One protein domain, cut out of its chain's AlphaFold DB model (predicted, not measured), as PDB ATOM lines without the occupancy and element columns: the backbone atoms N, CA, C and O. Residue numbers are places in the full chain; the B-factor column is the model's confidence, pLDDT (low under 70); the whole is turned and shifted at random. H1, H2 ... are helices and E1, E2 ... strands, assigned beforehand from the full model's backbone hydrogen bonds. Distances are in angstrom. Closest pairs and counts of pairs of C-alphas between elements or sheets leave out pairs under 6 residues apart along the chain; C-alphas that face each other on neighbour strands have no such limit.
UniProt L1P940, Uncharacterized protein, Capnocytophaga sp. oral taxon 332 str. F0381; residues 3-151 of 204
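AT A GLANCE: This is residues 3 to 151 of the 204 residues of an uncharacterized protein of Capnocytophaga sp. oral taxon 332 str. F0381 (UniProt L1P940). A strongly twisted sheet of six strands runs through the body, with E1 and E4 at its core and the helical hairpin H4 and H5 packed on one face. H2 only grazes the sheet and short H3 packs on H2, while H1 is near H4. The printed part has 149 residues, with five named helices and six named strands in the order E1 H1 E2 E3 E4 H2 E5 H3 E6 H4 H5. The mixed sheet runs E3 E2 E4 E1 E5 E6; the class is mixed, helices and strands, with under half of the residues in named elements. The whole is compact and rounded, with a radius of gyration of the C-alphas of 14.5 A and spans of 42 by 33 by 32 A.

HOW THE PARTS SIT: In the sheet, E1 (residues 3 to 7) is parallel to E5 (71 to 76), with N 5 and O 73 2.8 A apart, and to E4 (47 to 50), with N 48 and O 4 2.8 A apart. Edge strand E6 (97 to 99) is parallel to E5, with N 98 and O 74 at 2.8 A. E2 (30 to 34) is antiparallel to E4, with N 31 and O 49 at 2.9 A, and forms a hairpin with edge strand E3 (37 to 39), with N 34 and O 37 at 2.8 A. H4 (107 to 121) and H5 (138 to 148) are on the same face of the sheet, two layers, helices over strands, at heights of 9.8 A and 9.5 A. They touch, C-alphas of Glu 107 and Ile 148 closest at 5.5 A, opposite ways at a tilt of 36 degrees, only just steep. H2 (56 to 66) touches H3 (85 to 88), C-alphas of Pro 56 and Val 88 closest at 4.5 A. E4, H2, E5 make a split strand-helix-strand unit, with E1 between its strands, and E5, H3, E6 an unsplit one with neighbour strands; both crossovers are right-handed. H1 (10 to 16) is close to H4 but not clearly touching, C-alphas of Leu 16 and Gln 109 closest at 6.7 A. O i to N i+4 pairs are all within hydrogen-bond range in H1, H4 and H5, and 6 of 7 in H2; H3 is too short for one.

IN THESE COORDINATES: E1 begins at C-alpha 3, (26.672, -16.305, -44.183). E5 spans 16.6 A, H2 15.5 A and H5 15.4 A. H4 spans 20.6 A from C-alpha 107, (15.733, -10.483, -33.500). H5 ends at C-alpha 148, (16.561, -14.977, -36.526).

THE WHOLE: The C-alphas of Asp 91 and Glu 128, the two farthest apart, are 43.5 A apart. The printed part has no cut. The links H1 to E2 and H4 to H5 are long. Mean pLDDT of the printed part is 80.1; it is under 70 at 24 residues, among them 39 to 44 and 78 to 82.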
ATOM      1  N   LYS A   3      26.065 -17.435 -44.881       90.25
ATOM      2  CA  LYS A   3      26.672 -16.305 -44.183       90.25
ATOM      3  C   LYS A   3      25.562 -15.403 -43.670       90.25
ATOM      4  O   LYS A   3      24.563 -15.213 -44.364       90.25
ATOM      5  N   ILE A   4      25.745 -14.836 -42.487       92.00
ATOM      6  CA  ILE A   4      24.852 -13.811 -41.950       92.00
ATOM      7  C   ILE A   4      25.624 -12.521 -41.697       92.00
ATOM      8  O   ILE A   4      26.745 -12.554 -41.200       92.00
ATOM      9  N   ILE A   5      25.026 -11.397 -42.072       91.75
ATOM     10  CA  ILE A   5      25.523 -10.049 -41.829       91.75
ATOM     11  C   ILE A   5      24.566  -9.386 -40.840       91.75
ATOM     12  O   ILE A   5      23.367  -9.299 -41.099       91.75
ATOM     13  N   ILE A   6      25.093  -8.923 -39.717       90.25
ATOM     14  CA  ILE A   6      24.360  -8.245 -38.656       90.25
ATOM     15  C   ILE A   6      24.797  -6.784 -38.654       90.25
ATOM     16  O   ILE A   6      25.950  -6.482 -38.354       90.25
ATOM     17  N   PHE A   7      23.885  -5.872 -38.980       87.75
ATOM     18  CA  PHE A   7      24.157  -4.441 -38.887       87.75
ATOM     19  C   PHE A   7      23.976  -3.967 -37.449       87.75
ATOM     20  O   PHE A   7      22.864  -4.005 -36.924       87.75
ATOM     21  N   THR A   8      25.046  -3.538 -36.800       80.31
ATOM     22  CA  THR A   8      25.029  -3.047 -35.417       80.31
ATOM     23  C   THR A   8      26.357  -2.371 -35.107       80.31
ATOM     24  O   THR A   8      27.348  -2.588 -35.796       80.31
ATOM     25  N   ASN A   9      26.389  -1.579 -34.043       71.25
ATOM     26  CA  ASN A   9      27.626  -1.054 -33.472       71.25
ATOM     27  C   ASN A   9      27.948  -1.757 -32.142       71.25
ATOM     28  O   ASN A   9      27.098  -2.427 -31.548       71.25
ATOM     29  N   GLU A  10      29.189  -1.592 -31.683       66.44
ATOM     30  CA  GLU A  10      29.715  -2.187 -30.447       66.44
ATOM     31  C   GLU A  10      28.882  -1.802 -29.213       66.44
ATOM     32  O   GLU A  10      28.548  -2.651 -28.387       66.44
ATOM     33  N   SER A  11      28.472  -0.531 -29.117       71.56
ATOM     34  CA  SER A  11      27.698  -0.027 -27.978       71.56
ATOM     35  C   SER A  11      26.339  -0.711 -27.843       71.56
ATOM     36  O   SER A  11      25.888  -0.960 -26.725       71.56
ATOM     37  N   GLU A  12      25.665  -0.992 -28.956       72.81
ATOM     38  CA  GLU A  12      24.384  -1.698 -28.942       72.81
ATOM     39  C   GLU A  12      24.555  -3.169 -28.580       72.81
ATOM     40  O   GLU A  12      23.801  -3.676 -27.751       72.81
ATOM     41  N   LEU A  13      25.578  -3.832 -29.123       69.12
ATOM     42  CA  LEU A  13      25.885  -5.223 -28.783       69.12
ATOM     43  C   LEU A  13      26.147  -5.390 -27.283       69.12
ATOM     44  O   LEU A  13      25.577  -6.285 -26.661       69.12
ATOM     45  N   PHE A  14      26.931  -4.486 -26.688       70.94
ATOM     46  CA  PHE A  14      27.171  -4.478 -25.245       70.94
ATOM     47  C   PHE A  14      25.879  -4.270 -24.442       70.94
ATOM     48  O   PHE A  14      25.631  -4.974 -23.464       70.94
ATOM     49  N   SER A  15      25.016  -3.341 -24.872       74.31
ATOM     50  CA  SER A  15      23.765  -3.037 -24.160       74.31
ATOM     51  C   SER A  15      22.794  -4.220 -24.068       74.31
ATOM     52  O   SER A  15      21.974  -4.275 -23.154       74.31
ATOM     53  N   LEU A  16      22.887  -5.166 -25.003       72.06
ATOM     54  CA  LEU A  16      21.984  -6.308 -25.099       72.06
ATOM     55  C   LEU A  16      22.411  -7.506 -24.236       72.06
ATOM     56  O   LEU A  16      21.586  -8.379 -23.978       72.06
ATOM     57  N   ALA A  17      23.668  -7.563 -23.787       72.75
ATOM     58  CA  ALA A  17      24.188  -8.636 -22.937       72.75
ATOM     59  C   ALA A  17      25.236  -8.108 -21.928       72.75
ATOM     60  O   ALA A  17      26.372  -8.585 -21.924       72.75
ATOM     61  N   PRO A  18      24.879  -7.137 -21.063       73.56
ATOM     62  CA  PRO A  18      25.841  -6.399 -20.236       73.56
ATOM     63  C   PRO A  18      26.554  -7.266 -19.188       73.56
ATOM     64  O   PRO A  18      27.689  -6.980 -18.820       73.56
ATOM     65  N   ASP A  19      25.894  -8.330 -18.725       77.75
ATOM     66  CA  ASP A  19      26.400  -9.217 -17.671       77.75
ATOM     67  C   ASP A  19      27.057 -10.493 -18.224       77.75
ATOM     68  O   ASP A  19      27.476 -11.362 -17.460       77.75
ATOM     69  N   THR A  20      27.121 -10.645 -19.550       74.62
ATOM     70  CA  THR A  20      27.770 -11.803 -20.177       74.62
ATOM     71  C   THR A  20      29.201 -11.418 -20.548       74.62
ATOM     72  O   THR A  20      29.377 -10.356 -21.143       74.62
ATOM     73  N   PRO A  21      30.218 -12.260 -20.269       71.75
ATOM     74  CA  PRO A  21      31.609 -11.999 -20.637       71.75
ATOM     75  C   PRO A  21      31.825 -12.189 -22.146       71.75
ATOM     76  O   PRO A  21      32.609 -13.023 -22.596       71.75
ATOM     77  N   LEU A  22      31.067 -11.450 -22.955       73.44
ATOM     78  CA  LEU A  22      31.237 -11.350 -24.393       73.44
ATOM     79  C   LEU A  22      32.245 -10.247 -24.679       73.44
ATOM     80  O   LEU A  22      32.129  -9.134 -24.165       73.44
ATOM     81  N   PHE A  23      33.231 -10.575 -25.503       67.25
ATOM     82  CA  PHE A  23      34.196  -9.609 -25.986       67.25
ATOM     83  C   PHE A  23      33.686  -8.992 -27.281       67.25
ATOM     84  O   PHE A  23      32.918  -9.568 -28.046       67.25
ATOM     85  N   TRP A  24      34.095  -7.762 -27.519       69.69
ATOM     86  CA  TRP A  24      33.858  -7.097 -28.783       69.69
ATOM     87  C   TRP A  24      35.120  -6.293 -29.021       69.69
ATOM     88  O   TRP A  24      35.349  -5.276 -28.384       69.69
ATOM     89  N   GLU A  25      36.009  -6.813 -29.849       59.22
ATOM     90  CA  GLU A  25      37.246  -6.123 -30.190       59.22
ATOM     91  C   GLU A  25      37.370  -6.171 -31.697       59.22
ATOM     92  O   GLU A  25      37.414  -7.250 -32.260       59.22
ATOM     93  N   GLY A  26      37.374  -5.030 -32.372       60.09
ATOM     94  CA  GLY A  26      37.485  -5.005 -33.823       60.09
ATOM     95  C   GLY A  26      38.051  -3.693 -34.330       60.09
ATOM     96  O   GLY A  26      38.059  -2.682 -33.627       60.09
ATOM     97  N   LYS A  27      38.549  -3.714 -35.564       58.03
ATOM     98  CA  LYS A  27      39.001  -2.534 -36.298       58.03
ATOM     99  C   LYS A  27      38.174  -2.393 -37.576       58.03
ATOM    100  O   LYS A  27      37.869  -3.374 -38.234       58.03
ATOM    101  N   GLU A  28      37.853  -1.156 -37.952       70.81
ATOM    102  CA  GLU A  28      37.086  -0.821 -39.169       70.81
ATOM    103  C   GLU A  28      35.568  -1.104 -39.092       70.81
ATOM    104  O   GLU A  28      34.998  -1.248 -38.016       70.81
ATOM    105  N   LYS A  29      34.880  -1.058 -40.245       78.12
ATOM    106  CA  LYS A  29      33.406  -1.081 -40.353       78.12
ATOM    107  C   LYS A  29      32.807  -2.461 -40.650       78.12
ATOM    108  O   LYS A  29      31.585  -2.585 -40.697       78.12
ATOM    109  N   ILE A  30      33.634  -3.472 -40.922       81.75
ATOM    110  CA  ILE A  30      33.203  -4.834 -41.264       81.75
ATOM    111  C   ILE A  30      34.102  -5.819 -40.532       81.75
ATOM    112  O   ILE A  30      35.314  -5.810 -40.731       81.75
ATOM    113  N   LEU A  31      33.498  -6.691 -39.736       82.69
ATOM    114  CA  LEU A  31      34.206  -7.603 -38.849       82.69
ATOM    115  C   LEU A  31      33.617  -9.008 -38.928       82.69
ATOM    116  O   LEU A  31      32.399  -9.167 -39.022       82.69
ATOM    117  N   GLY A  32      34.468 -10.029 -38.865       84.12
ATOM    118  CA  GLY A  32      34.044 -11.420 -38.694       84.12
ATOM    119  C   GLY A  32      33.894 -11.765 -37.213       84.12
ATOM    120  O   GLY A  32      34.783 -11.448 -36.427       84.12
ATOM    121  N   LEU A  33      32.794 -12.413 -36.822       83.19
ATOM    122  CA  LEU A  33      32.588 -12.894 -35.453       83.19
ATOM    123  C   LEU A  33      33.137 -14.321 -35.297       83.19
ATOM    124  O   LEU A  33      32.613 -15.271 -35.886       83.19
ATOM    125  N   ARG A  34      34.164 -14.461 -34.455       81.38
ATOM    126  CA  ARG A  34      34.772 -15.718 -34.006       81.38
ATOM    127  C   ARG A  34      34.497 -15.892 -32.523       81.38
ATOM    128  O   ARG A  34      35.179 -15.326 -31.679       81.38
ATOM    129  N   GLY A  35      33.473 -16.664 -32.202       79.94
ATOM    130  CA  GLY A  35      33.014 -16.831 -30.841       79.94
ATOM    131  C   GLY A  35      32.418 -15.535 -30.318       79.94
ATOM    132  O   GLY A  35      31.510 -14.973 -30.920       79.94
ATOM    133  N   ASN A  36      32.959 -15.042 -29.214       70.75
ATOM    134  CA  ASN A  36      32.646 -13.712 -28.710       70.75
ATOM    135  C   ASN A  36      33.759 -12.719 -29.063       70.75
ATOM    136  O   ASN A  36      34.040 -11.852 -28.261       70.75
ATOM    137  N   VAL A  37      34.473 -12.872 -30.178       68.75
ATOM    138  CA  VAL A  37      35.540 -11.945 -30.581       68.75
ATOM    139  C   VAL A  37      35.288 -11.494 -32.009       68.75
ATOM    140  O   VAL A  37      34.937 -12.300 -32.871       68.75
ATOM    141  N   LEU A  38      35.447 -10.197 -32.266       71.56
ATOM    142  CA  LEU A  38      35.415  -9.657 -33.619       71.56
ATOM    143  C   LEU A  38      36.842  -9.677 -34.188       71.56
ATOM    144  O   LEU A  38      37.825  -9.587 -33.464       71.56
ATOM    145  N   SER A  39      36.989  -9.903 -35.485       67.50
ATOM    146  CA  SER A  39      38.313  -9.999 -36.105       67.50
ATOM    147  C   SER A  39      38.318  -9.401 -37.501       67.50
ATOM    148  O   SER A  39      37.284  -9.363 -38.179       67.50
ATOM    149  N   ASP A  40      39.498  -8.926 -37.906       68.31
ATOM    150  CA  ASP A  40      39.742  -8.440 -39.257       68.31
ATOM    151  C   ASP A  40      39.466  -9.580 -40.253       68.31
ATOM    152  O   ASP A  40      39.945 -10.708 -40.102       68.31
ATOM    153  N   TYR A  41      38.648  -9.275 -41.262       67.75
ATOM    154  CA  TYR A  41      38.061 -10.258 -42.170       67.75
ATOM    155  C   TYR A  41      39.143 -11.050 -42.931       67.75
ATOM    156  O   TYR A  41      39.832 -10.522 -43.805       67.75
ATOM    157  N   THR A  42      39.289 -12.346 -42.638       56.25
ATOM    158  CA  THR A  42      40.244 -13.230 -43.335       56.25
ATOM    159  C   THR A  42      39.562 -14.542 -43.730       56.25
ATOM    160  O   THR A  42      39.546 -15.526 -43.005       56.25
ATOM    161  N   GLU A  43      38.945 -14.495 -44.912       61.31
ATOM    162  CA  GLU A  43      38.499 -15.590 -45.796       61.31
ATOM    163  C   GLU A  43      37.460 -16.627 -45.291       61.31
ATOM    164  O   GLU A  43      36.675 -17.108 -46.115       61.31
ATOM    165  N   GLU A  44      37.322 -16.908 -43.990       68.00
ATOM    166  CA  GLU A  44      36.483 -18.025 -43.489       68.00
ATOM    167  C   GLU A  44      35.228 -17.622 -42.690       68.00
ATOM    168  O   GLU A  44      34.373 -18.462 -42.390       68.00
ATOM    169  N   ASP A  45      35.042 -16.336 -42.394       73.44
ATOM    170  CA  ASP A  45      34.021 -15.919 -41.426       73.44
ATOM    171  C   ASP A  45      32.585 -16.149 -41.944       73.44
ATOM    172  O   ASP A  45      32.267 -15.949 -43.121       73.44
ATOM    173  N   SER A  46      31.695 -16.618 -41.066       85.50
ATOM    174  CA  SER A  46      30.310 -16.989 -41.421       85.50
ATOM    175  C   SER A  46      29.242 -16.136 -40.730       85.50
ATOM    176  O   SER A  46      28.079 -16.144 -41.135       85.50
ATOM    177  N   ILE A  47      29.653 -15.350 -39.738       90.12
ATOM    178  CA  ILE A  47      28.855 -14.322 -39.075       90.12
ATOM    179  C   ILE A  47      29.665 -13.035 -39.185       90.12
ATOM    180  O   ILE A  47      30.820 -13.004 -38.771       90.12
ATOM    181  N   PHE A  48      29.075 -11.995 -39.756       88.94
ATOM    182  CA  PHE A  48      29.709 -10.694 -39.917       88.94
ATOM    183  C   PHE A  48      28.944  -9.650 -39.130       88.94
ATOM    184  O   PHE A  48      27.719  -9.592 -39.214       88.94
ATOM    185  N   ILE A  49      29.669  -8.802 -38.418       87.12
ATOM    186  CA  ILE A  49      29.143  -7.589 -37.810       87.12
ATOM    187  C   ILE A  49      29.550  -6.424 -38.707       87.12
ATOM    188  O   ILE A  49      30.724  -6.273 -39.051       87.12
ATOM    189  N   VAL A  50      28.574  -5.629 -39.127       86.25
ATOM    190  CA  VAL A  50      28.785  -4.464 -39.988       86.25
ATOM    191  C   VAL A  50      28.266  -3.228 -39.280       86.25
ATOM    192  O   VAL A  50      27.127  -3.201 -38.819       86.25
ATOM    193  N   ASP A  51      29.099  -2.200 -39.213       81.25
ATOM    194  CA  ASP A  51      28.723  -0.928 -38.614       81.25
ATOM    195  C   ASP A  51      27.603  -0.257 -39.429       81.25
ATOM    196  O   ASP A  51      27.623  -0.229 -40.665       81.25
ATOM    197  N   ASP A  52      26.610   0.301 -38.738       76.94
ATOM    198  CA  ASP A  52      25.435   0.925 -39.356       76.94
ATOM    199  C   ASP A  52      25.742   2.264 -40.057       76.94
ATOM    200  O   ASP A  52      24.880   2.826 -40.732       76.94
ATOM    201  N   THR A  53      26.983   2.750 -39.985       80.31
ATOM    202  CA  THR A  53      27.496   3.909 -40.732       80.31
ATOM    203  C   THR A  53      28.303   3.528 -41.981       80.31
ATOM    204  O   THR A  53      28.968   4.385 -42.585       80.31
ATOM    205  N   ILE A  54      28.322   2.252 -42.378       82.19
ATOM    206  CA  ILE A  54      28.985   1.820 -43.614       82.19
ATOM    207  C   ILE A  54      28.410   2.541 -44.840       82.19
ATOM    208  O   ILE A  54      27.203   2.752 -44.957       82.19
ATOM    209  N   THR A  55      29.281   2.942 -45.770       86.06
ATOM    210  CA  THR A  55      28.808   3.558 -47.013       86.06
ATOM    211  C   THR A  55      28.233   2.483 -47.942       86.06
ATOM    212  O   THR A  55      28.715   1.346 -47.924       86.06
ATOM    213  N   PRO A  56      27.255   2.812 -48.810       86.94
ATOM    214  CA  PRO A  56      26.754   1.858 -49.797       86.94
ATOM    215  C   PRO A  56      27.876   1.253 -50.649       86.94
ATOM    216  O   PRO A  56      27.901   0.047 -50.866       86.94
ATOM    217  N   THR A  57      28.854   2.066 -51.061       88.00
ATOM    218  CA  THR A  57      29.989   1.609 -51.881       88.00
ATOM    219  C   THR A  57      30.844   0.578 -51.144       88.00
ATOM    220  O   THR A  57      31.139  -0.482 -51.697       88.00
ATOM    221  N   ASP A  58      31.204   0.846 -49.887       87.25
ATOM    222  CA  ASP A  58      32.026  -0.072 -49.091       87.25
ATOM    223  C   ASP A  58      31.285  -1.384 -48.821       87.25
ATOM    224  O   ASP A  58      31.859  -2.467 -48.961       87.25
ATOM    225  N   PHE A  59      29.985  -1.301 -48.516       88.00
ATOM    226  CA  PHE A  59      29.158  -2.486 -48.321       88.00
ATOM    227  C   PHE A  59      29.046  -3.321 -49.599       88.00
ATOM    228  O   PHE A  59      29.212  -4.537 -49.543       88.00
ATOM    229  N   ARG A  60      28.818  -2.698 -50.762       87.62
ATOM    230  CA  ARG A  60      28.745  -3.414 -52.045       87.62
ATOM    231  C   ARG A  60      30.059  -4.103 -52.391       87.62
ATOM    232  O   ARG A  60      30.038  -5.258 -52.809       87.62
ATOM    233  N   ASN A  61      31.191  -3.435 -52.169       87.50
ATOM    234  CA  ASN A  61      32.512  -4.032 -52.365       87.50
ATOM    235  C   ASN A  61      32.711  -5.263 -51.473       87.50
ATOM    236  O   ASN A  61      33.246  -6.275 -51.921       87.50
ATOM    237  N   PHE A  62      32.266  -5.194 -50.221       87.25
ATOM    238  CA  PHE A  62      32.304  -6.327 -49.303       87.25
ATOM    239  C   PHE A  62      31.354  -7.456 -49.717       87.25
ATOM    240  O   PHE A  62      31.791  -8.593 -49.885       87.25
ATOM    241  N   TYR A  63      30.078  -7.149 -49.949       87.69
ATOM    242  CA  TYR A  63      29.065  -8.114 -50.375       87.69
ATOM    243  C   TYR A  63      29.481  -8.839 -51.664       87.69
ATOM    244  O   TYR A  63      29.360 -10.061 -51.763       87.69
ATOM    245  N   GLY A  64      30.058  -8.107 -52.623       86.12
ATOM    246  CA  GLY A  64      30.570  -8.647 -53.882       86.12
ATOM    247  C   GLY A  64      31.716  -9.649 -53.723       86.12
ATOM    248  O   GLY A  64      31.842 -10.537 -54.557       86.12
ATOM    249  N   LYS A  65      32.510  -9.578 -52.644       85.56
ATOM    250  CA  LYS A  65      33.529 -10.602 -52.325       85.56
ATOM    251  C   LYS A  65      32.906 -11.908 -51.822       85.56
ATOM    252  O   LYS A  65      33.523 -12.965 -51.926       85.56
ATOM    253  N   LEU A  66      31.705 -11.844 -51.245       83.06
ATOM    254  CA  LEU A  66      30.997 -13.007 -50.707       83.06
ATOM    255  C   LEU A  66      30.115 -13.688 -51.766       83.06
ATOM    256  O   LEU A  66      29.934 -14.907 -51.731       83.06
ATOM    257  N   PHE A  67      29.561 -12.922 -52.698       78.00
ATOM    258  CA  PHE A  67      28.740 -13.415 -53.804       78.00
ATOM    259  C   PHE A  67      29.615 -13.892 -54.989       78.00
ATOM    260  O   PHE A  67      30.727 -13.398 -55.146       78.00
ATOM    261  N   PRO A  68      29.184 -14.844 -55.847       77.81
ATOM    262  CA  PRO A  68      27.954 -15.649 -55.820       77.81
ATOM    263  C   PRO A  68      28.061 -16.932 -54.990       77.81
ATOM    264  O   PRO A  68      27.095 -17.680 -54.863       77.81
ATOM    265  N   ASN A  69      29.232 -17.216 -54.419       80.69
ATOM    266  CA  ASN A  69      29.537 -18.525 -53.836       80.69
ATOM    267  C   ASN A  69      28.826 -18.789 -52.491       80.69
ATOM    268  O   ASN A  69      28.922 -19.884 -51.922       80.69
ATOM    269  N   ASN A  70      28.116 -17.793 -51.956       83.56
ATOM    270  CA  ASN A  70      27.490 -17.847 -50.642       83.56
ATOM    271  C   ASN A  70      26.022 -17.413 -50.670       83.56
ATOM    272  O   ASN A  70      25.630 -16.511 -51.404       83.56
ATOM    273  N   LYS A  71      25.222 -18.050 -49.809       86.88
ATOM    274  CA  LYS A  71      23.877 -17.601 -49.451       86.88
ATOM    275  C   LYS A  71      24.021 -16.627 -48.288       86.88
ATOM    276  O   LYS A  71      24.525 -17.014 -47.237       86.88
ATOM    277  N   ILE A  72      23.634 -15.375 -48.501       89.75
ATOM    278  CA  ILE A  72      23.873 -14.282 -47.558       89.75
ATOM    279  C   ILE A  72      22.533 -13.828 -46.983       89.75
ATOM    280  O   ILE A  72      21.617 -13.532 -47.747       89.75
ATOM    281  N   PHE A  73      22.450 -13.771 -45.659       92.12
ATOM    282  CA  PHE A  73      21.311 -13.273 -44.893       92.12
ATOM    283  C   PHE A  73      21.706 -11.984 -44.173       92.12
ATOM    284  O   PHE A  73      22.854 -11.844 -43.757       92.12
ATOM    285  N   ILE A  74      20.780 -11.042 -44.027       92.12
ATOM    286  CA  ILE A  74      21.050  -9.720 -43.457       92.12
ATOM    287  C   ILE A  74      20.042  -9.408 -42.356       92.12
ATOM    288  O   ILE A  74      18.855  -9.257 -42.639       92.12
ATOM    289  N   LEU A  75      20.508  -9.261 -41.119       91.12
ATOM    290  CA  LEU A  75      19.735  -8.669 -40.031       91.12
ATOM    291  C   LEU A  75      20.161  -7.210 -39.873       91.12
ATOM    292  O   LEU A  75      21.345  -6.929 -39.700       91.12
ATOM    293  N   TYR A  76      19.212  -6.280 -39.920       88.12
ATOM    294  CA  TYR A  76      19.502  -4.860 -39.725       88.12
ATOM    295  C   TYR A  76      18.438  -4.181 -38.870       88.12
ATOM    296  O   TYR A  76      17.262  -4.515 -38.968       88.12
ATOM    297  N   HIS A  77      18.808  -3.180 -38.081       78.62
ATOM    298  CA  HIS A  77      17.856  -2.314 -37.402       78.62
ATOM    299  C   HIS A  77      17.895  -0.935 -38.060       78.62
ATOM    300  O   HIS A  77      18.919  -0.491 -38.574       78.62
ATOM    301  N   GLN A  78      16.757  -0.245 -38.084       67.06
ATOM    302  CA  GLN A  78      16.713   1.120 -38.593       67.06
ATOM    303  C   GLN A  78      16.961   2.071 -37.430       67.06
ATOM    304  O   GLN A  78      16.025   2.428 -36.713       67.06
ATOM    305  N   LYS A  79      18.211   2.483 -37.239       58.88
ATOM    306  CA  LYS A  79      18.505   3.623 -36.376       58.88
ATOM    307  C   LYS A  79      17.935   4.882 -37.030       58.88
ATOM    308  O   LYS A  79      18.001   5.042 -38.250       58.88
ATOM    309  N   GLY A  80      17.329   5.774 -36.250       54.84
ATOM    310  CA  GLY A  80      17.002   7.106 -36.760       54.84
ATOM    311  C   GLY A  80      18.289   7.790 -37.239       54.84
ATOM    312  O   GLY A  80      19.255   7.838 -36.484       54.84
ATOM    313  N   GLY A  81      18.324   8.277 -38.485       57.72
ATOM    314  CA  GLY A  81      19.534   8.840 -39.096       57.72
ATOM    315  C   GLY A  81      19.823   8.322 -40.511       57.72
ATOM    316  O   GLY A  81      18.954   7.751 -41.164       57.72
ATOM    317  N   ALA A  82      21.052   8.562 -40.980       61.06
ATOM    318  CA  ALA A  82      21.510   8.498 -42.376       61.06
ATOM    319  C   ALA A  82      21.698   7.088 -42.992       61.06
ATOM    320  O   ALA A  82      22.372   6.972 -44.015       61.06
ATOM    321  N   PHE A  83      21.134   6.021 -42.407       72.62
ATOM    322  CA  PHE A  83      21.247   4.674 -42.983       72.62
ATOM    323  C   PHE A  83      20.408   4.557 -44.262       72.62
ATOM    324  O   PHE A  83      19.177   4.442 -44.225       72.62
ATOM    325  N   ASP A  84      21.077   4.579 -45.413       77.19
ATOM    326  CA  ASP A  84      20.439   4.475 -46.723       77.19
ATOM    327  C   ASP A  84      20.156   3.013 -47.093       77.19
ATOM    328  O   ASP A  84      20.842   2.404 -47.915       77.19
ATOM    329  N   LYS A  85      19.102   2.443 -46.491       81.56
ATOM    330  CA  LYS A  85      18.646   1.069 -46.763       81.56
ATOM    331  C   LYS A  85      18.532   0.791 -48.264       81.56
ATOM    332  O   LYS A  85      18.901  -0.290 -48.714       81.56
ATOM    333  N   LYS A  86      17.971   1.743 -49.018       82.25
ATOM    334  CA  LYS A  86      17.661   1.545 -50.434       82.25
ATOM    335  C   LYS A  86      18.943   1.340 -51.229       82.25
ATOM    336  O   LYS A  86      19.003   0.391 -51.995       82.25
ATOM    337  N   SER A  87      19.950   2.182 -51.015       83.56
ATOM    338  CA  SER A  87      21.224   2.070 -51.733       83.56
ATOM    339  C   SER A  87      22.099   0.924 -51.216       83.56
ATOM    340  O   SER A  87      22.806   0.292 -51.996       83.56
ATOM    341  N   VAL A  88      22.061   0.626 -49.911       84.75
ATOM    342  CA  VAL A  88      22.868  -0.456 -49.312       84.75
ATOM    343  C   VAL A  88      22.360  -1.838 -49.741       84.75
ATOM    344  O   VAL A  88      23.167  -2.714 -50.046       84.75
ATOM    345  N   PHE A  89      21.039  -2.045 -49.798       87.69
ATOM    346  CA  PHE A  89      20.428  -3.351 -50.097       87.69
ATOM    347  C   PHE A  89      19.834  -3.471 -51.501       87.69
ATOM    348  O   PHE A  89      19.055  -4.388 -51.763       87.69
ATOM    349  N   GLU A  90      20.180  -2.558 -52.402       84.56
ATOM    350  CA  GLU A  90      19.789  -2.647 -53.808       84.56
ATOM    351  C   GLU A  90      20.166  -4.041 -54.374       84.56
ATOM    352  O   GLU A  90      21.159  -4.642 -53.976       84.56
ATOM    353  N   ASP A  91      19.337  -4.634 -55.230       84.06
ATOM    354  CA  ASP A  91      19.539  -5.977 -55.821       84.06
ATOM    355  C   ASP A  91      19.666  -7.174 -54.854       84.06
ATOM    356  O   ASP A  91      20.004  -8.279 -55.286       84.06
ATOM    357  N   ILE A  92      19.402  -7.003 -53.558       86.12
ATOM    358  CA  ILE A  92      19.355  -8.116 -52.606       86.12
ATOM    359  C   ILE A  92      17.897  -8.554 -52.439       86.12
ATOM    360  O   ILE A  92      17.016  -7.737 -52.183       86.12
ATOM    361  N   GLU A  93      17.640  -9.856 -52.582       84.00
ATOM    362  CA  GLU A  93      16.298 -10.427 -52.415       84.00
ATOM    363  C   GLU A  93      15.732 -10.113 -51.017       84.00
ATOM    364  O   GLU A  93      16.388 -10.355 -50.001       84.00
ATOM    365  N   GLU A  94      14.496  -9.604 -50.953       81.19
ATOM    366  CA  GLU A  94      13.887  -9.146 -49.695       81.19
ATOM    367  C   GLU A  94      13.756 -10.256 -48.645       81.19
ATOM    368  O   GLU A  94      13.945  -9.998 -47.461       81.19
ATOM    369  N   ASN A  95      13.516 -11.503 -49.059       80.50
ATOM    370  CA  ASN A  95      13.420 -12.661 -48.159       80.50
ATOM    371  C   ASN A  95      14.740 -12.999 -47.434       80.50
ATOM    372  O   ASN A  95      14.736 -13.763 -46.471       80.50
ATOM    373  N   LYS A  96      15.872 -12.441 -47.874       85.94
ATOM    374  CA  LYS A  96      17.181 -12.574 -47.216       85.94
ATOM    375  C   LYS A  96      17.477 -11.418 -46.267       85.94
ATOM    376  O   LYS A  96      18.515 -11.433 -45.609       85.94
ATOM    377  N   ILE A  97      16.593 -10.425 -46.180       88.62
ATOM    378  CA  ILE A  97      16.774  -9.225 -45.367       88.62
ATOM    379  C   ILE A  97      15.692  -9.186 -44.293       88.62
ATOM    380  O   ILE A  97      14.505  -9.068 -44.586       88.62
ATOM    381  N   LYS A  98      16.096  -9.194 -43.025       88.00
ATOM    382  CA  LYS A  98      15.193  -9.019 -41.890       88.00
ATOM    383  C   LYS A  98      15.475  -7.705 -41.182       88.00
ATOM    384  O   LYS A  98      16.607  -7.417 -40.798       88.00
ATOM    385  N   LYS A  99      14.422  -6.907 -40.999       86.25
ATOM    386  CA  LYS A  99      14.466  -5.735 -40.124       86.25
ATOM    387  C   LYS A  99      14.282  -6.207 -38.681       86.25
ATOM    388  O   LYS A  99      13.225  -6.735 -38.363       86.25
ATOM    389  N   GLY A 100      15.293  -6.027 -37.841       79.50
ATOM    390  CA  GLY A 100      15.275  -6.382 -36.428       79.50
ATOM    391  C   GLY A 100      14.912  -5.224 -35.502       79.50
ATOM    392  O   GLY A 100      15.010  -4.047 -35.867       79.50
ATOM    393  N   SER A 101      14.517  -5.581 -34.281       75.25
ATOM    394  CA  SER A 101      14.304  -4.674 -33.147       75.25
ATOM    395  C   SER A 101      15.258  -4.995 -31.985       75.25
ATOM    396  O   SER A 101      15.715  -6.128 -31.833       75.25
ATOM    397  N   HIS A 102      15.538  -3.982 -31.159       68.94
ATOM    398  CA  HIS A 102      16.307  -4.090 -29.907       68.94
ATOM    399  C   HIS A 102      15.412  -4.200 -28.657       68.94
ATOM    400  O   HIS A 102      15.902  -4.411 -27.552       68.94
ATOM    401  N   VAL A 103      14.096  -4.016 -28.809       62.53
ATOM    402  CA  VAL A 103      13.133  -3.952 -27.696       62.53
ATOM    403  C   VAL A 103      12.412  -5.293 -27.525       62.53
ATOM    404  O   VAL A 103      11.787  -5.773 -28.470       62.53
ATOM    405  N   GLY A 104      12.439  -5.851 -26.306       53.03
ATOM    406  CA  GLY A 104      11.868  -7.172 -25.986       53.03
ATOM    407  C   GLY A 104      12.691  -8.333 -26.563       53.03
ATOM    408  O   GLY A 104      13.789  -8.091 -27.042       53.03
ATOM    409  N   ASN A 105      12.145  -9.563 -26.570       57.12
ATOM    410  CA  ASN A 105      12.735 -10.782 -27.181       57.12
ATOM    411  C   ASN A 105      12.820 -10.703 -28.730       57.12
ATOM    412  O   ASN A 105      12.375 -11.595 -29.451       57.12
ATOM    413  N   ALA A 106      13.330  -9.597 -29.255       79.38
ATOM    414  CA  ALA A 106      13.417  -9.288 -30.670       79.38
ATOM    415  C   ALA A 106      14.659  -9.912 -31.328       79.38
ATOM    416  O   ALA A 106      15.500 -10.528 -30.673       79.38
ATOM    417  N   GLU A 107      14.781  -9.765 -32.645       86.81
ATOM    418  CA  GLU A 107      15.733 -10.483 -33.500       86.81
ATOM    419  C   GLU A 107      17.193 -10.369 -33.046       86.81
ATOM    420  O   GLU A 107      17.938 -11.342 -33.151       86.81
ATOM    421  N   TYR A 108      17.603  -9.214 -32.516       85.88
ATOM    422  CA  TYR A 108      18.960  -9.013 -32.001       85.88
ATOM    423  C   TYR A 108      19.208  -9.762 -30.689       85.88
ATOM    424  O   TYR A 108      20.283 -10.326 -30.502       85.88
ATOM    425  N   GLN A 109      18.205  -9.843 -29.810       84.44
ATOM    426  CA  GLN A 109      18.288 -10.688 -28.617       84.44
ATOM    427  C   GLN A 109      18.276 -12.169 -28.995       84.44
ATOM    428  O   GLN A 109      19.031 -12.947 -28.426       84.44
ATOM    429  N   VAL A 110      17.481 -12.569 -29.994       87.06
ATOM    430  CA  VAL A 110      17.490 -13.945 -30.519       87.06
ATOM    431  C   VAL A 110      18.864 -14.307 -31.080       87.06
ATOM    432  O   VAL A 110      19.385 -15.377 -30.765       87.06
ATOM    433  N   PHE A 111      19.464 -13.414 -31.870       89.56
ATOM    434  CA  PHE A 111      20.833 -13.556 -32.359       89.56
ATOM    435  C   PHE A 111      21.822 -13.769 -31.205       89.56
ATOM    436  O   PHE A 111      22.538 -14.772 -31.190       89.56
ATOM    437  N   LEU A 112      21.828 -12.868 -30.219       88.00
ATOM    438  CA  LEU A 112      22.768 -12.916 -29.099       88.00
ATOM    439  C   LEU A 112      22.568 -14.138 -28.212       88.00
ATOM    440  O   LEU A 112      23.539 -14.823 -27.904       88.00
ATOM    441  N   HIS A 113      21.329 -14.467 -27.854       87.06
ATOM    442  CA  HIS A 113      21.032 -15.676 -27.091       87.06
ATOM    443  C   HIS A 113      21.514 -16.923 -27.824       87.06
ATOM    444  O   HIS A 113      22.084 -17.805 -27.198       87.06
ATOM    445  N   LYS A 114      21.364 -16.998 -29.152       89.31
ATOM    446  CA  LYS A 114      21.863 -18.148 -29.917       89.31
ATOM    447  C   LYS A 114      23.381 -18.226 -29.945       89.31
ATOM    448  O   LYS A 114      23.920 -19.321 -29.817       89.31
ATOM    449  N   VAL A 115      24.060 -17.089 -30.078       89.50
ATOM    450  CA  VAL A 115      25.519 -17.018 -29.935       89.50
ATOM    451  C   VAL A 115      25.943 -17.534 -28.557       89.50
ATOM    452  O   VAL A 115      26.769 -18.440 -28.490       89.50
ATOM    453  N   ILE A 116      25.338 -17.033 -27.479       88.19
ATOM    454  CA  ILE A 116      25.634 -17.442 -26.098       88.19
ATOM    455  C   ILE A 116      25.349 -18.934 -25.896       88.19
ATOM    456  O   ILE A 116      26.220 -19.654 -25.415       88.19
ATOM    457  N   ASP A 117      24.175 -19.413 -26.316       89.56
ATOM    458  CA  ASP A 117      23.771 -20.820 -26.234       89.56
ATOM    459  C   ASP A 117      24.819 -21.731 -26.878       89.56
ATOM    460  O   ASP A 117      25.185 -22.754 -26.300       89.56
ATOM    461  N   ILE A 118      25.314 -21.367 -28.068       90.31
ATOM    462  CA  ILE A 118      26.365 -22.121 -28.758       90.31
ATOM    463  C   ILE A 118      27.646 -22.100 -27.926       90.31
ATOM    464  O   ILE A 118      28.202 -23.157 -27.653       90.31
ATOM    465  N   LEU A 119      28.109 -20.936 -27.472       88.88
ATOM    466  CA  LEU A 119      29.367 -20.849 -26.724       88.88
ATOM    467  C   LEU A 119      29.323 -21.615 -25.392       88.88
ATOM    468  O   LEU A 119      30.318 -22.228 -25.002       88.88
ATOM    469  N   VAL A 120      28.174 -21.635 -24.717       88.69
ATOM    470  CA  VAL A 120      27.945 -22.463 -23.524       88.69
ATOM    471  C   VAL A 120      27.907 -23.946 -23.892       88.69
ATOM    472  O   VAL A 120      28.581 -24.752 -23.253       88.69
ATOM    473  N   ARG A 121      27.154 -24.322 -24.935       89.44
ATOM    474  CA  ARG A 121      27.011 -25.717 -25.395       89.44
ATOM    475  C   ARG A 121      28.348 -26.340 -25.779       89.44
ATOM    476  O   ARG A 121      28.582 -27.507 -25.487       89.44
ATOM    477  N   GLU A 122      29.217 -25.562 -26.410       89.88
ATOM    478  CA  GLU A 122      30.558 -25.984 -26.824       89.88
ATOM    479  C   GLU A 122      31.582 -25.870 -25.677       89.88
ATOM    480  O   GLU A 122      32.759 -26.168 -25.866       89.88
ATOM    481  N   ASN A 123      31.138 -25.466 -24.479       87.38
ATOM    482  CA  ASN A 123      31.950 -25.296 -23.275       87.38
ATOM    483  C   ASN A 123      33.153 -24.361 -23.491       87.38
ATOM    484  O   ASN A 123      34.252 -24.593 -22.979       87.38
ATOM    485  N   VAL A 124      32.945 -23.309 -24.288       87.88
ATOM    486  CA  VAL A 124      33.960 -22.291 -24.579       87.88
ATOM    487  C   VAL A 124      33.688 -20.982 -23.848       87.88
ATOM    488  O   VAL A 124      34.649 -20.293 -23.517       87.88
ATOM    489  N   LEU A 125      32.423 -20.667 -23.535       84.12
ATOM    490  CA  LEU A 125      32.079 -19.523 -22.689       84.12
ATOM    491  C   LEU A 125      32.503 -19.796 -21.244       84.12
ATOM    492  O   LEU A 125      32.090 -20.790 -20.650       84.12
ATOM    493  N   LYS A 126      33.330 -18.912 -20.687       79.38
ATOM    494  CA  LYS A 126      33.818 -18.987 -19.307       79.38
ATOM    495  C   LYS A 126      33.250 -17.834 -18.495       79.38
ATOM    496  O   LYS A 126      32.961 -16.786 -19.054       79.38
ATOM    497  N   ASP A 127      33.189 -18.013 -17.180       77.69
ATOM    498  CA  ASP A 127      32.800 -16.950 -16.242       77.69
ATOM    499  C   ASP A 127      33.850 -15.822 -16.163       77.69
ATOM    500  O   ASP A 127      33.571 -14.720 -15.693       77.69
ATOM    501  N   GLU A 128      35.075 -16.092 -16.619       79.00
ATOM    502  CA  GLU A 128      36.140 -15.100 -16.703       79.00
ATOM    503  C   GLU A 128      35.985 -14.217 -17.945       79.00
ATOM    504  O   GLU A 128      35.763 -14.704 -19.053       79.00
ATOM    505  N   TRP A 129      36.220 -12.917 -17.764       75.69
ATOM    506  CA  TRP A 129      36.344 -11.940 -18.840       75.69
ATOM    507  C   TRP A 129      37.649 -12.176 -19.626       75.69
ATOM    508  O   TRP A 129      38.601 -11.412 -19.487       75.69
ATOM    509  N   ASN A 130      37.669 -13.197 -20.489       77.31
ATOM    510  CA  ASN A 130      38.722 -13.431 -21.479       77.31
ATOM    511  C   ASN A 130      38.153 -13.606 -22.908       77.31
ATOM    512  O   ASN A 130      37.145 -14.303 -23.066       77.31
ATOM    513  N   PRO A 131      38.802 -13.042 -23.949       75.50
ATOM    514  CA  PRO A 131      38.420 -13.261 -25.347       75.50
ATOM    515  C   PRO A 131      38.445 -14.746 -25.727       75.50
ATOM    516  O   PRO A 131      39.381 -15.469 -25.372       75.50
ATOM    517  N   ILE A 132      37.443 -15.203 -26.482       78.50
ATOM    518  CA  ILE A 132      37.345 -16.581 -26.974       78.50
ATOM    519  C   ILE A 132      37.389 -16.571 -28.497       78.50
ATOM    520  O   ILE A 132      36.404 -16.247 -29.157       78.50
ATOM    521  N   GLU A 133      38.504 -17.021 -29.062       81.19
ATOM    522  CA  GLU A 133      38.603 -17.245 -30.500       81.19
ATOM    523  C   GLU A 133      38.003 -18.617 -30.854       81.19
ATOM    524  O   GLU A 133      38.662 -19.656 -30.773       81.19
ATOM    525  N   TYR A 134      36.714 -18.631 -31.202       84.69
ATOM    526  CA  TYR A 134      35.984 -19.845 -31.586       84.69
ATOM    527  C   TYR A 134      35.445 -19.740 -33.014       84.69
ATOM    528  O   TYR A 134      34.713 -18.818 -33.355       84.69
ATOM    529  N   SER A 135      35.768 -20.707 -33.870       86.06
ATOM    530  CA  SER A 135      35.255 -20.720 -35.244       86.06
ATOM    531  C   SER A 135      33.903 -21.425 -35.314       86.06
ATOM    532  O   SER A 135      33.805 -22.618 -35.030       86.06
ATOM    533  N   TYR A 136      32.863 -20.698 -35.727       87.88
ATOM    534  CA  TYR A 136      31.533 -21.271 -35.908       87.88
ATOM    535  C   TYR A 136      31.483 -22.235 -37.092       87.88
ATOM    536  O   TYR A 136      31.889 -21.916 -38.211       87.88
ATOM    537  N   THR A 137      30.895 -23.404 -36.867       88.62
ATOM    538  CA  THR A 137      30.600 -24.363 -37.933       88.62
ATOM    539  C   THR A 137      29.436 -23.883 -38.803       88.62
ATOM    540  O   THR A 137      28.568 -23.124 -38.366       88.62
ATOM    541  N   GLN A 138      29.339 -24.396 -40.033       86.69
ATOM    542  CA  GLN A 138      28.209 -24.089 -40.921       86.69
ATOM    543  C   GLN A 138      26.844 -24.481 -40.329       86.69
ATOM    544  O   GLN A 138      25.851 -23.807 -40.600       86.69
ATOM    545  N   LEU A 139      26.787 -25.542 -39.512       85.12
ATOM    546  CA  LEU A 139      25.562 -25.948 -38.818       85.12
ATOM    547  C   LEU A 139      25.146 -24.912 -37.771       85.12
ATOM    548  O   LEU A 139      23.996 -24.493 -37.762       85.12
ATOM    549  N   GLN A 140      26.085 -24.419 -36.964       90.62
ATOM    550  CA  GLN A 140      25.820 -23.373 -35.969       90.62
ATOM    551  C   GLN A 140      25.402 -22.046 -36.621       90.62
ATOM    552  O   GLN A 140      24.491 -21.373 -36.147       90.62
ATOM    553  N   VAL A 141      26.009 -21.685 -37.753       89.50
ATOM    554  CA  VAL A 141      25.612 -20.495 -38.526       89.50
ATOM    555  C   VAL A 141      24.189 -20.653 -39.058       89.50
ATOM    556  O   VAL A 141      23.390 -19.722 -38.979       89.50
ATOM    557  N   GLN A 142      23.845 -21.842 -39.561       86.69
ATOM    558  CA  GLN A 142      22.480 -22.153 -39.975       86.69
ATOM    559  C   GLN A 142      21.502 -22.109 -38.791       86.69
ATOM    560  O   GLN A 142      20.406 -21.590 -38.963       86.69
ATOM    561  N   GLU A 143      21.878 -22.596 -37.604       87.94
ATOM    562  CA  GLU A 143      21.056 -22.500 -36.385       87.94
ATOM    563  C   GLU A 143      20.742 -21.040 -36.028       87.94
ATOM    564  O   GLU A 143      19.593 -20.711 -35.728       87.94
ATOM    565  N   ILE A 144      21.737 -20.152 -36.109       90.44
ATOM    566  CA  ILE A 144      21.573 -18.714 -35.851       90.44
ATOM    567  C   ILE A 144      20.656 -18.076 -36.900       90.44
ATOM    568  O   ILE A 144      19.691 -17.399 -36.540       90.44
ATOM    569  N   ILE A 145      20.913 -18.325 -38.190       89.19
ATOM    570  CA  ILE A 145      20.067 -17.829 -39.286       89.19
ATOM    571  C   ILE A 145      18.630 -18.307 -39.093       89.19
ATOM    572  O   ILE A 145      17.720 -17.488 -39.094       89.19
ATOM    573  N   SER A 146      18.414 -19.602 -38.867       85.56
ATOM    574  CA  SER A 146      17.080 -20.175 -38.669       85.56
ATOM    575  C   SER A 146      16.375 -19.647 -37.425       85.56
ATOM    576  O   SER A 146      15.153 -19.628 -37.406       85.56
ATOM    577  N   ALA A 147      17.092 -19.221 -36.385       86.75
ATOM    578  CA  ALA A 147      16.471 -18.605 -35.216       86.75
ATOM    579  C   ALA A 147      16.016 -17.166 -35.500       86.75
ATOM    580  O   ALA A 147      14.913 -16.782 -35.116       86.75
ATOM    581  N   ILE A 148      16.843 -16.382 -36.195       87.50
ATOM    582  CA  ILE A 148      16.561 -14.977 -36.526       87.50
ATOM    583  C   ILE A 148      15.499 -14.887 -37.619       87.50
ATOM    584  O   ILE A 148      14.508 -14.176 -37.482       87.50
ATOM    585  N   PHE A 149      15.698 -15.632 -38.700       81.69
ATOM    586  CA  PHE A 149      14.815 -15.734 -39.856       81.69
ATOM    587  C   PHE A 149      13.811 -16.865 -39.683       81.69
ATOM    588  O   PHE A 149      13.303 -17.364 -40.679       81.69
ATOM    589  N   LYS A 150      13.532 -17.287 -38.437       72.88
ATOM    590  CA  LYS A 150      12.477 -18.262 -38.179       72.88
ATOM    591  C   LYS A 150      11.206 -17.691 -38.775       72.88
ATOM    592  O   LYS A 150      10.700 -16.673 -38.290       72.88
ATOM    593  N   ASP A 151      10.781 -18.285 -39.880       60.38
ATOM    594  CA  ASP A 151       9.650 -17.781 -40.623       60.38
ATOM    595  C   ASP A 151       8.446 -17.842 -39.697       60.38
ATOM    596  O   ASP A 151       8.218 -18.821 -38.981       60.38
TER     597      ASP A 151